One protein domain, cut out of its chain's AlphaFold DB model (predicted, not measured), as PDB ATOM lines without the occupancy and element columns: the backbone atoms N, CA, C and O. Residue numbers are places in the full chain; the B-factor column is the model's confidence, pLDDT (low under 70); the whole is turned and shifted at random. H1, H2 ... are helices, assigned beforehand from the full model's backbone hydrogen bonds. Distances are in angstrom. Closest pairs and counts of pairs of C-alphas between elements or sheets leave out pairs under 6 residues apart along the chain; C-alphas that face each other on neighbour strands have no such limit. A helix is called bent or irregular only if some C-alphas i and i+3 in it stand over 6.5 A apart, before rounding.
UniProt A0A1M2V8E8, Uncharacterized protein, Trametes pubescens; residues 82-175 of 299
ATOM      1  N   ALA A  82     177.644 146.148 203.449       59.66
ATOM      2  CA  ALA A  82     178.407 146.436 202.233       59.66
ATOM      3  C   ALA A  82     179.580 145.452 202.035       59.66
ATOM      4  O   ALA A  82     179.986 145.232 200.895       59.66
ATOM      5  N   GLY A  83     180.111 144.881 203.124       67.56
ATOM      6  CA  GLY A  83     181.153 143.852 203.085       67.56
ATOM      7  C   GLY A  83     180.610 142.564 202.482       67.56
ATOM      8  O   GLY A  83     181.101 142.132 201.443       67.56
ATOM      9  N   ASP A  84     179.503 142.074 203.030       71.06
ATOM     10  CA  ASP A  84     178.808 140.855 202.608       71.06
ATOM     11  C   ASP A  84     178.424 140.905 201.137       71.06
ATOM     12  O   ASP A  84     178.549 139.933 200.404       71.06
ATOM     13  N   PHE A  85     177.957 142.067 200.679       68.62
ATOM     14  CA  PHE A  85     177.595 142.226 199.284       68.62
ATOM     15  C   PHE A  85     178.826 142.276 198.371       68.62
ATOM     16  O   PHE A  85     178.776 141.799 197.241       68.62
ATOM     17  N   THR A  86     179.943 142.828 198.850       64.25
ATOM     18  CA  THR A  86     181.209 142.797 198.104       64.25
ATOM     19  C   THR A  86     181.744 141.368 198.019       64.25
ATOM     20  O   THR A  86     182.201 140.956 196.959       64.25
ATOM     21  N   GLU A  87     181.643 140.595 199.097       68.69
ATOM     22  CA  GLU A  87     182.024 139.181 199.137       68.69
ATOM     23  C   GLU A  87     181.093 138.305 198.298       68.69
ATOM     24  O   GLU A  87     181.563 137.460 197.540       68.69
ATOM     25  N   PHE A  88     179.790 138.591 198.318       70.38
ATOM     26  CA  PHE A  88     178.816 138.032 197.391       70.38
ATOM     27  C   PHE A  88     179.253 138.287 195.948       70.38
ATOM     28  O   PHE A  88     179.379 137.333 195.196       70.38
ATOM     29  N   LEU A  89     179.565 139.532 195.565       66.44
ATOM     30  CA  LEU A  89     180.038 139.840 194.210       66.44
ATOM     31  C   LEU A  89     181.346 139.121 193.864       66.44
ATOM     32  O   LEU A  89     181.456 138.610 192.753       66.44
ATOM     33  N   ARG A  90     182.290 139.009 194.810       66.88
ATOM     34  CA  ARG A  90     183.513 138.211 194.621       66.88
ATOM     35  C   ARG A  90     183.208 136.732 194.402       66.88
ATOM     36  O   ARG A  90     183.839 136.094 193.574       66.88
ATOM     37  N   ALA A  91     182.205 136.175 195.074       63.94
ATOM     38  CA  ALA A  91     181.783 134.796 194.840       63.94
ATOM     39  C   ALA A  91     181.202 134.575 193.426       63.94
ATOM     40  O   ALA A  91     181.182 133.437 192.952       63.94
ATOM     41  N   PHE A  92     180.780 135.642 192.734       59.94
ATOM     42  CA  PHE A  92     180.397 135.621 191.316       59.94
ATOM     43  C   PHE A  92     181.555 135.937 190.349       59.94
ATOM     44  O   PHE A  92     181.310 135.964 189.145       59.94
ATOM     45  N   GLU A  93     182.809 136.070 190.812       57.69
ATOM     46  CA  GLU A  93     184.019 136.170 189.958       57.69
ATOM     47  C   GLU A  93     184.273 134.911 189.109       57.69
ATOM     48  O   GLU A  93     185.281 134.818 188.417       57.69
ATOM     49  N   ASN A  94     183.371 133.926 189.124       57.06
ATOM     50  CA  ASN A  94     183.362 132.868 188.128       57.06
ATOM     51  C   ASN A  94     182.603 133.386 186.883       57.06
ATOM     52  O   ASN A  94     181.366 133.370 186.881       57.06
ATOM     53  N   PRO A  95     183.300 133.840 185.817       50.19
ATOM     54  CA  PRO A  95     182.691 134.533 184.674       50.19
ATOM     55  C   PRO A  95     181.611 133.706 183.959       50.19
ATOM     56  O   PRO A  95     180.737 134.259 183.301       50.19
ATOM     57  N   LEU A  96     181.606 132.387 184.162       48.44
ATOM     58  CA  LEU A  96     180.622 131.450 183.620       48.44
ATOM     59  C   LEU A  96     179.226 131.528 184.276       48.44
ATOM     60  O   LEU A  96     178.319 130.834 183.827       48.44
ATOM     61  N   GLN A  97     179.018 132.315 185.342       55.34
ATOM     62  CA  GLN A  97     177.722 132.380 186.048       55.34
ATOM     63  C   GLN A  97     176.976 133.718 185.936       55.34
ATOM     64  O   GLN A  97     175.809 133.782 186.329       55.34
ATOM     65  N   LEU A  98     177.590 134.762 185.367       57.56
ATOM     66  CA  LEU A  98     176.968 136.086 185.210       57.56
ATOM     67  C   LEU A  98     176.397 136.360 183.809       57.56
ATOM     68  O   LEU A  98     175.931 137.467 183.555       57.56
ATOM     69  N   GLU A  99     176.331 135.357 182.931       64.00
ATOM     70  CA  GLU A  99     175.609 135.472 181.650       64.00
ATOM     71  C   GLU A  99     174.102 135.731 181.840       64.00
ATOM     72  O   GLU A  99     173.411 136.171 180.923       64.00
ATOM     73  N   CYS A 100     173.568 135.498 183.044       82.00
ATOM     74  CA  CYS A 100     172.198 135.861 183.362       82.00
ATOM     75  C   CYS A 100     172.069 137.382 183.541       82.00
ATOM     76  O   CYS A 100     172.330 137.925 184.619       82.00
ATOM     77  N   GLU A 101     171.584 138.054 182.496       85.12
ATOM     78  CA  GLU A 101     171.302 139.495 182.474       85.12
ATOM     79  C   GLU A 101     170.484 139.962 183.693       85.12
ATOM     80  O   GLU A 101     170.764 141.013 184.272       85.12
ATOM     81  N   THR A 102     169.529 139.147 184.154       84.62
ATOM     82  CA  THR A 102     168.724 139.427 185.352       84.62
ATOM     83  C   THR A 102     169.576 139.521 186.619       84.62
ATOM     84  O   THR A 102     169.396 140.452 187.405       84.62
ATOM     85  N   VAL A 103     170.523 138.597 186.822       81.06
ATOM     86  CA  VAL A 103     171.413 138.607 187.998       81.06
ATOM     87  C   VAL A 103     172.324 139.828 187.948       81.06
ATOM     88  O   VAL A 103     172.446 140.542 188.944       81.06
ATOM     89  N   LEU A 104     172.895 140.127 186.777       82.38
ATOM     90  CA  LEU A 104     173.736 141.305 186.586       82.38
ATOM     91  C   LEU A 104     172.964 142.606 186.854       82.38
ATOM     92  O   LEU A 104     173.483 143.508 187.514       82.38
ATOM     93  N   LYS A 105     171.719 142.711 186.380       87.00
ATOM     94  CA  LYS A 105     170.854 143.871 186.634       87.00
ATOM     95  C   LYS A 105     170.591 144.054 188.130       87.00
ATOM     96  O   LYS A 105     170.818 145.145 188.649       87.00
ATOM     97  N   VAL A 106     170.205 142.985 188.833       86.38
ATOM     98  CA  VAL A 106     169.978 143.010 190.289       86.38
ATOM     99  C   VAL A 106     171.251 143.405 191.042       86.38
ATOM    100  O   VAL A 106     171.199 144.249 191.938       86.38
ATOM    101  N   ALA A 107     172.405 142.861 190.651       84.56
ATOM    102  CA  ALA A 107     173.695 143.208 191.238       84.56
ATOM    103  C   ALA A 107     174.040 144.694 191.035       84.56
ATOM    104  O   ALA A 107     174.408 145.382 191.991       84.56
ATOM    105  N   LYS A 108     173.855 145.219 189.814       86.56
ATOM    106  CA  LYS A 108     174.054 146.642 189.489       86.56
ATOM    107  C   LYS A 108     173.128 147.545 190.302       86.56
ATOM    108  O   LYS A 108     173.580 148.562 190.829       86.56
ATOM    109  N   ASP A 109     171.858 147.181 190.436       87.44
ATOM    110  CA  ASP A 109     170.885 147.963 191.201       87.44
ATOM    111  C   ASP A 109     171.200 147.946 192.699       87.44
ATOM    112  O   ASP A 109     171.146 148.988 193.361       87.44
ATOM    113  N   ARG A 110     171.649 146.805 193.231       86.62
ATOM    114  CA  ARG A 110     172.086 146.711 194.626       86.62
ATOM    115  C   ARG A 110     173.375 147.490 194.888       86.62
ATOM    116  O   ARG A 110     173.456 148.177 195.906       86.62
ATOM    117  N   LEU A 111     174.340 147.474 193.963       87.31
ATOM    118  CA  LEU A 111     175.526 148.335 194.036       87.31
ATOM    119  C   LEU A 111     175.138 149.815 194.106       87.31
ATOM    120  O   LEU A 111     175.608 150.526 194.991       87.31
ATOM    121  N   ARG A 112     174.242 150.274 193.223       88.31
ATOM    122  CA  ARG A 112     173.747 151.666 193.209       88.31
ATOM    123  C   ARG A 112     173.031 152.054 194.499       88.31
ATOM    124  O   ARG A 112     173.101 153.211 194.906       88.31
ATOM    125  N   PHE A 113     172.348 151.105 195.134       87.88
ATOM    126  CA  PHE A 113     171.707 151.319 196.426       87.88
ATOM    127  C   PHE A 113     172.735 151.495 197.557       87.88
ATOM    128  O   PHE A 113     172.635 152.436 198.341       87.88
ATOM    129  N   LEU A 114     173.749 150.627 197.623       85.81
ATOM    130  CA  LEU A 114     174.806 150.682 198.648       85.81
ATOM    131  C   LEU A 114     175.770 151.863 198.460       85.81
ATOM    132  O   LEU A 114     176.373 152.349 199.426       85.81
ATOM    133  N   TRP A 115     175.890 152.324 197.217       90.81
ATOM    134  CA  TRP A 115     176.710 153.449 196.792       90.81
ATOM    135  C   TRP A 115     175.854 154.474 196.047       90.81
ATOM    136  O   TRP A 115     175.897 154.540 194.812       90.81
ATOM    137  N   PRO A 116     175.079 155.291 196.786       90.69
ATOM    138  CA  PRO A 116     174.230 156.301 196.183       90.69
ATOM    139  C   PRO A 116     175.031 157.202 195.244       90.69
ATOM    140  O   PRO A 116     176.046 157.783 195.625       90.69
ATOM    141  N   LEU A 117     174.535 157.344 194.015       92.06
ATOM    142  CA  LEU A 117     175.164 158.146 192.958       92.06
ATOM    143  C   LEU A 117     174.919 159.658 193.111       92.06
ATOM    144  O   LEU A 117     175.266 160.435 192.221       92.06
ATOM    145  N   LYS A 118     174.271 160.058 194.208       94.31
ATOM    146  CA  LYS A 118     173.987 161.452 194.545       94.31
ATOM    147  C   LYS A 118     175.267 162.144 195.014       94.31
ATOM    148  O   LYS A 118     176.200 161.486 195.480       94.31
ATOM    149  N   ILE A 119     175.276 163.471 194.920       96.06
ATOM    150  CA  ILE A 119     176.348 164.292 195.480       96.06
ATOM    151  C   ILE A 119     176.491 163.943 196.974       96.06
ATOM    152  O   ILE A 119     175.476 163.897 197.676       96.06
ATOM    153  N   PRO A 120     177.712 163.665 197.461       95.00
ATOM    154  CA  PRO A 120     177.965 163.423 198.873       95.00
ATOM    155  C   PRO A 120     177.396 164.552 199.749       95.00
ATOM    156  O   PRO A 120     177.597 165.736 199.465       95.00
ATOM    157  N   SER A 121     176.681 164.179 200.810       94.88
ATOM    158  CA  SER A 121     176.259 165.096 201.871       94.88
ATOM    159  C   SER A 121     177.184 164.981 203.081       94.88
ATOM    160  O   SER A 121     177.944 164.014 203.199       94.88
ATOM    161  N   ARG A 122     177.094 165.946 203.999       92.00
ATOM    162  CA  ARG A 122     177.777 165.913 205.305       92.00
ATOM    163  C   ARG A 122     177.615 164.586 206.055       92.00
ATOM    164  O   ARG A 122     178.588 164.065 206.588       92.00
ATOM    165  N   ASP A 123     176.415 164.011 206.038       89.31
ATOM    166  CA  ASP A 123     176.090 162.784 206.784       89.31
ATOM    167  C   ASP A 123     176.586 161.499 206.101       89.31
ATOM    168  O   ASP A 123     176.391 160.385 206.599       89.31
ATOM    169  N   SER A 124     177.236 161.624 204.940       87.44
ATOM    170  CA  SER A 124     177.794 160.487 204.218       87.44
ATOM    171  C   SER A 124     178.973 159.897 204.990       87.44
ATOM    172  O   SER A 124     180.111 160.363 204.871       87.44
ATOM    173  N   LYS A 125     178.710 158.813 205.730       88.31
ATOM    174  CA  LYS A 125     179.738 158.015 206.412       88.31
ATOM    175  C   LYS A 125     180.868 157.652 205.447       88.31
ATOM    176  O   LYS A 125     180.615 157.140 204.351       88.31
ATOM    177  N   SER A 126     182.103 157.910 205.877       87.25
ATOM    178  CA  SER A 126     183.302 157.500 205.144       87.25
ATOM    179  C   SER A 126     183.308 155.987 204.953       87.25
ATOM    180  O   SER A 126     182.966 155.226 205.862       87.25
ATOM    181  N   LYS A 127     183.651 155.550 203.742       90.06
ATOM    182  CA  LYS A 127     183.757 154.132 203.407       90.06
ATOM    183  C   LYS A 127     185.162 153.635 203.731       90.06
ATOM    184  O   LYS A 127     186.149 154.353 203.574       90.06
ATOM    185  N   ILE A 128     185.254 152.376 204.152       91.88
ATOM    186  CA  ILE A 128     186.543 151.719 204.387       91.88
ATOM    187  C   ILE A 128     187.335 151.713 203.070       91.88
ATOM    188  O   ILE A 128     186.791 151.401 202.005       91.88
ATOM    189  N   LEU A 129     188.619 152.071 203.137       92.50
ATOM    190  CA  LEU A 129     189.469 152.238 201.956       92.50
ATOM    191  C   LEU A 129     189.561 150.954 201.117       92.50
ATOM    192  O   LEU A 129     189.401 151.007 199.900       92.50
ATOM    193  N   SER A 130     189.749 149.795 201.756       91.94
ATOM    194  CA  SER A 130     189.815 148.491 201.078       91.94
ATOM    195  C   SER A 130     188.545 148.174 200.277       91.94
ATOM    196  O   SER A 130     188.626 147.755 199.119       91.94
ATOM    197  N   ASN A 131     187.370 148.440 200.857       91.06
ATOM    198  CA  ASN A 131     186.082 148.258 200.187       91.06
ATOM    199  C   ASN A 131     185.947 149.218 199.004       91.06
ATOM    200  O   ASN A 131     185.517 148.821 197.927       91.06
ATOM    201  N   THR A 132     186.379 150.467 199.175       94.69
ATOM    202  CA  THR A 132     186.327 151.486 198.120       94.69
ATOM    203  C   THR A 132     187.183 151.099 196.912       94.69
ATOM    204  O   THR A 132     186.706 151.164 195.781       94.69
ATOM    205  N   LEU A 133     188.411 150.621 197.135       94.44
ATOM    206  CA  LEU A 133     189.286 150.137 196.059       94.44
ATOM    207  C   LEU A 133     188.697 148.910 195.345       94.44
ATOM    208  O   LEU A 133     188.754 148.827 194.121       94.44
ATOM    209  N   THR A 134     188.066 147.996 196.093       91.62
ATOM    210  CA  THR A 134     187.364 146.842 195.502       91.62
ATOM    211  C   THR A 134     186.206 147.300 194.610       91.62
ATOM    212  O   THR A 134     186.034 146.795 193.505       91.62
ATOM    213  N   ILE A 135     185.447 148.308 195.042       92.62
ATOM    214  CA  ILE A 135     184.331 148.859 194.265       92.62
ATOM    215  C   ILE A 135     184.815 149.563 192.996       92.62
ATOM    216  O   ILE A 135     184.141 149.457 191.977       92.62
ATOM    217  N   ILE A 136     185.979 150.222 193.007       94.44
ATOM    218  CA  ILE A 136     186.581 150.775 191.780       94.44
ATOM    219  C   ILE A 136     186.859 149.658 190.767       94.44
ATOM    220  O   ILE A 136     186.522 149.813 189.593       94.44
ATOM    221  N   ALA A 137     187.443 148.539 191.211       92.19
ATOM    222  CA  ALA A 137     187.732 147.397 190.344       92.19
ATOM    223  C   ALA A 137     186.445 146.802 189.745       92.19
ATOM    224  O   ALA A 137     186.301 146.765 188.523       92.19
ATOM    225  N   LEU A 138     185.464 146.467 190.592       89.31
ATOM    226  CA  LEU A 138     184.176 145.907 190.163       89.31
ATOM    227  C   LEU A 138     183.410 146.867 189.242       89.31
ATOM    228  O   LEU A 138     182.857 146.470 188.219       89.31
ATOM    229  N   ALA A 139     183.377 148.160 189.568       91.38
ATOM    230  CA  ALA A 139     182.660 149.142 188.762       91.38
ATOM    231  C   ALA A 139     183.270 149.308 187.361       91.38
ATOM    232  O   ALA A 139     182.541 149.637 186.427       91.38
ATOM    233  N   ARG A 140     184.575 149.067 187.190       91.25
ATOM    234  CA  ARG A 140     185.215 149.030 185.868       91.25
ATOM    235  C   ARG A 140     184.887 147.757 185.114       91.25
ATOM    236  O   ARG A 140     184.477 147.845 183.963       91.25
ATOM    237  N   GLU A 141     185.016 146.615 185.778       88.75
ATOM    238  CA  GLU A 141     184.710 145.302 185.211       88.75
ATOM    239  C   GLU A 141     183.275 145.243 184.667       88.75
ATOM    240  O   GLU A 141     183.046 144.830 183.534       88.75
ATOM    241  N   PHE A 142     182.309 145.770 185.424       86.88
ATOM    242  CA  PHE A 142     180.894 145.770 185.044       86.88
ATOM    243  C   PHE A 142     180.430 147.018 184.282       86.88
ATOM    244  O   PHE A 142     179.218 147.182 184.068       86.88
ATOM    245  N   LEU A 143     181.362 147.895 183.887       89.25
ATOM    246  CA  LEU A 143     181.105 149.138 183.155       89.25
ATOM    247  C   LEU A 143     180.008 149.990 183.820       89.25
ATOM    248  O   LEU A 143     178.956 150.273 183.242       89.25
ATOM    249  N   ILE A 144     180.251 150.418 185.061       90.75
ATOM    250  CA  ILE A 144     179.369 151.290 185.850       90.75
ATOM    251  C   ILE A 144     180.074 152.639 186.124       90.75
ATOM    252  O   ILE A 144     180.445 152.921 187.268       90.75
ATOM    253  N   PRO A 145     180.236 153.523 185.113       91.81
ATOM    254  CA  PRO A 145     181.014 154.767 185.224       91.81
ATOM    255  C   PRO A 145     180.649 155.644 186.430       91.81
ATOM    256  O   PRO A 145     181.510 156.100 187.177       91.81
ATOM    257  N   LYS A 146     179.347 155.825 186.685       91.00
ATOM    258  CA  LYS A 146     178.859 156.674 187.788       91.00
ATOM    259  C   LYS A 146     179.303 156.171 189.167       91.00
ATOM    260  O   LYS A 146     179.491 156.976 190.078       91.00
ATOM    261  N   LEU A 147     179.458 154.855 189.319       94.44
ATOM    262  CA  LEU A 147     179.925 154.238 190.558       94.44
ATOM    263  C   LEU A 147     181.433 154.438 190.735       94.44
ATOM    264  O   LEU A 147     181.877 154.742 191.840       94.44
ATOM    265  N   VAL A 148     182.195 154.364 189.637       95.44
ATOM    266  CA  VAL A 148     183.633 154.670 189.611       95.44
ATOM    267  C   VAL A 148     183.889 156.093 190.120       95.44
ATOM    268  O   VAL A 148     184.720 156.266 191.009       95.44
ATOM    269  N   ARG A 149     183.124 157.098 189.656       96.31
ATOM    270  CA  ARG A 149     183.234 158.492 190.141       96.31
ATOM    271  C   ARG A 149     183.074 158.583 191.654       96.31
ATOM    272  O   ARG A 149     183.908 159.179 192.332       96.31
ATOM    273  N   LYS A 150     181.997 157.997 192.189       96.25
ATOM    274  CA  LYS A 150     181.709 158.037 193.629       96.25
ATOM    275  C   LYS A 150     182.797 157.331 194.434       96.25
ATOM    276  O   LYS A 150     183.226 157.868 195.449       96.25
ATOM    277  N   ALA A 151     183.267 156.175 193.976       96.50
ATOM    278  CA  ALA A 151     184.322 155.439 194.658       96.50
ATOM    279  C   ALA A 151     185.662 156.194 194.636       96.50
ATOM    280  O   ALA A 151     186.297 156.323 195.679       96.50
ATOM    281  N   PHE A 152     186.054 156.789 193.505       97.75
ATOM    282  CA  PHE A 152     187.242 157.645 193.460       97.75
ATOM    283  C   PHE A 152     187.128 158.867 194.363       97.75
ATOM    284  O   PHE A 152     188.107 159.209 195.019       97.75
ATOM    285  N   TYR A 153     185.955 159.494 194.456       97.69
ATOM    286  CA  TYR A 153     185.753 160.595 195.395       97.69
ATOM    287  C   TYR A 153     185.951 160.162 196.858       97.69
ATOM    288  O   TYR A 153     186.590 160.873 197.630       97.69
ATOM    289  N   GLU A 154     185.453 158.982 197.246       97.25
ATOM    290  CA  GLU A 154     185.690 158.450 198.595       97.25
ATOM    291  C   GLU A 154     187.182 158.186 198.856       97.25
ATOM    292  O   GLU A 154     187.651 158.443 199.963       97.25
ATOM    293  N   VAL A 155     187.952 157.740 197.854       97.44
ATOM    294  CA  VAL A 155     189.421 157.639 197.966       97.44
ATOM    295  C   VAL A 155     190.052 159.026 198.104       97.44
ATOM    296  O   VAL A 155     190.873 159.243 198.992       97.44
ATOM    297  N   LEU A 156     189.643 159.973 197.255       97.38
ATOM    298  CA  LEU A 156     190.163 161.339 197.200       97.38
ATOM    299  C   LEU A 156     190.047 162.053 198.552       97.38
ATOM    300  O   LEU A 156     190.985 162.735 198.961       97.38
ATOM    301  N   ARG A 157     188.920 161.883 199.252       96.25
ATOM    302  CA  ARG A 157     188.667 162.533 200.546       96.25
ATOM    303  C   ARG A 157     189.227 161.779 201.756       96.25
ATOM    304  O   ARG A 157     189.150 162.280 202.873       96.25
ATOM    305  N   ASN A 158     189.759 160.568 201.572       96.38
ATOM    306  CA  ASN A 158     190.232 159.734 202.673       96.38
ATOM    307  C   ASN A 158     191.664 160.142 203.092       96.38
ATOM    308  O   ASN A 158     192.606 159.929 202.327       96.38
ATOM    309  N   PRO A 159     191.882 160.701 204.299       95.25
ATOM    310  CA  PRO A 159     193.214 161.141 204.722       95.25
ATOM    311  C   PRO A 159     194.204 159.977 204.865       95.25
ATOM    312  O   PRO A 159     195.357 160.103 204.451       95.25
ATOM    313  N   SER A 160     193.750 158.823 205.362       95.25
ATOM    314  CA  SER A 160     194.583 157.629 205.535       95.25
ATOM    315  C   SER A 160     195.075 157.056 204.204       95.25
ATOM    316  O   SER A 160     196.158 156.481 204.151       95.25
ATOM    317  N   PHE A 161     194.324 157.233 203.108       97.00
ATOM    318  CA  PHE A 161     194.809 156.892 201.767       97.00
ATOM    319  C   PHE A 161     196.048 157.712 201.402       97.00
ATOM    320  O   PHE A 161     197.059 157.147 200.990       97.00
ATOM    321  N   TRP A 162     195.999 159.032 201.582       97.31
ATOM    322  CA  TRP A 162     197.122 159.910 201.245       97.31
ATOM    323  C   TRP A 162     198.340 159.665 202.129       97.31
ATOM    324  O   TRP A 162     199.464 159.650 201.631       97.31
ATOM    325  N   GLU A 163     198.123 159.408 203.415       96.75
ATOM    326  CA  GLU A 163     199.183 158.987 204.328       96.75
ATOM    327  C   GLU A 163     199.818 157.661 203.880       96.75
ATOM    328  O   GLU A 163     201.045 157.547 203.824       96.75
ATOM    329  N   ALA A 164     199.007 156.675 203.483       96.75
ATOM    330  CA  ALA A 164     199.498 155.397 202.970       96.75
ATOM    331  C   ALA A 164     200.286 155.556 201.659       96.75
ATOM    332  O   ALA A 164     201.307 154.895 201.483       96.75
ATOM    333  N   VAL A 165     199.871 156.454 200.761       97.44
ATOM    334  CA  VAL A 165     200.615 156.758 199.527       97.44
ATOM    335  C   VAL A 165     201.999 157.329 199.847       97.44
ATOM    336  O   VAL A 165     202.979 156.891 199.249       97.44
ATOM    337  N   VAL A 166     202.091 158.262 200.800       97.62
ATOM    338  CA  VAL A 166     203.363 158.893 201.195       97.62
ATOM    339  C   VAL A 166     204.283 157.907 201.916       97.62
ATOM    340  O   VAL A 166     205.476 157.854 201.636       97.62
ATOM    341  N   THR A 167     203.740 157.117 202.841       97.88
ATOM    342  CA  THR A 167     204.543 156.251 203.719       97.88
ATOM    343  C   THR A 167     204.861 154.892 203.099       97.88
ATOM    344  O   THR A 167     205.950 154.357 203.296       97.88
ATOM    345  N   LYS A 168     203.908 154.296 202.372       96.62
ATOM    346  CA  LYS A 168     203.959 152.909 201.887       96.62
ATOM    347  C   LYS A 168     203.289 152.777 200.517       96.62
ATOM    348  O   LYS A 168     202.406 151.948 200.334       96.62
ATOM    349  N   ARG A 169     203.736 153.548 199.517       95.44
ATOM    350  CA  ARG A 169     203.163 153.538 198.152       95.44
ATOM    351  C   ARG A 169     202.871 152.134 197.600       95.44
ATOM    352  O   ARG A 169     201.820 151.940 196.995       95.44
ATOM    353  N   HIS A 170     203.764 151.167 197.808       95.44
ATOM    354  CA  HIS A 170     203.633 149.796 197.297       95.44
ATOM    355  C   HIS A 170     202.480 148.989 197.926       95.44
ATOM    356  O   HIS A 170     202.033 148.015 197.329       95.44
ATOM    357  N   SER A 171     201.979 149.371 199.109       93.62
ATOM    358  CA  SER A 171     200.837 148.697 199.747       93.62
ATOM    359  C   SER A 171     199.485 149.174 199.202       93.62
ATOM    360  O   SER A 171     198.470 148.494 199.368       93.62
ATOM    361  N   VAL A 172     199.459 150.323 198.519       95.06
ATOM    362  CA  VAL A 172     198.245 150.908 197.947       95.06
ATOM    363  C   VAL A 172     197.969 150.278 196.579       95.06
ATOM    364  O   VAL A 172     198.609 150.612 195.577       95.06
ATOM    365  N   LYS A 173     196.988 149.371 196.537       95.06
ATOM    366  CA  LYS A 173     196.538 148.651 195.331       95.06
ATOM    367  C   LYS A 173     195.719 149.554 194.397       95.06
ATOM    368  O   LYS A 173     194.511 149.389 194.257       95.06
ATOM    369  N   ILE A 174     196.382 150.529 193.787       95.94
ATOM    370  CA  ILE A 174     195.810 151.445 192.797       95.94
ATOM    371  C   ILE A 174     196.776 151.606 191.620       95.94
ATOM    372  O   ILE A 174     197.997 151.640 191.815       95.94
ATOM    373  N   LEU A 175     196.227 151.697 190.406       95.44
ATOM    374  CA  LEU A 175     197.013 151.929 189.196       95.44
ATOM    375  C   LEU A 175     197.696 153.300 189.268       95.44
ATOM    376  O   LEU A 175     197.104 154.266 189.751       95.44
TER     377      LEU A 175
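AT A GLANCE: This is residues 82 to 175 of the 299 residues of an uncharacterized protein of Trametes pubescens (UniProt A0A1M2V8E8). A helical hairpin of H3 and H4 makes the core, with H1 packed on H3, and H2 and H5 towards opposite ends of the longest axis. The 94 printed residues hold five named helices, H1 to H5 in chain order, and no named strand: all helix. The whole is compact, radius of gyration of the C-alphas 14.1 A, spans 43 by 31 by 22 A.

HOW THE PARTS SIT: H2, residues 101 to 114, is close but not clearly touching H1, residues 82 to 91; their closest C-alphas, Leu 114 and Ala 82, are 6.6 A apart. H1 touches H3, residues 129 to 141, through 131 to 135 alone; the closest C-alphas, Gly 83 and Asn 131, are 7.2 A apart. H3 and H4, residues 145 to 156, form a hairpin, opposite ways at a shallow tilt of 23 degrees; their closest C-alphas, Ile 136 and Val 148, are 5.3 A apart. H5, residues 159 to 171, touches no helix and is about perpendicular to H4, at 86 degrees. Every O i to N i+4 pair is within hydrogen-bond range in H1, H2, H3 and H4, and 7 of 9 in H5, which is irregular: C-alphas 167 and 170 are 9.2 A apart.

IN THESE COORDINATES: H2 measures 20.0 A from C-alpha 101 (171.302, 139.495, 182.474), H3 18.7 A; H5 ends at C-alpha 171 (200.837, 148.697, 199.747).

THE WHOLE: The printed part has no cut. The link H2 to H3 is long. The pLDDT is under 70 at residues 82 to 83, 85 to 87 and 89 to 99.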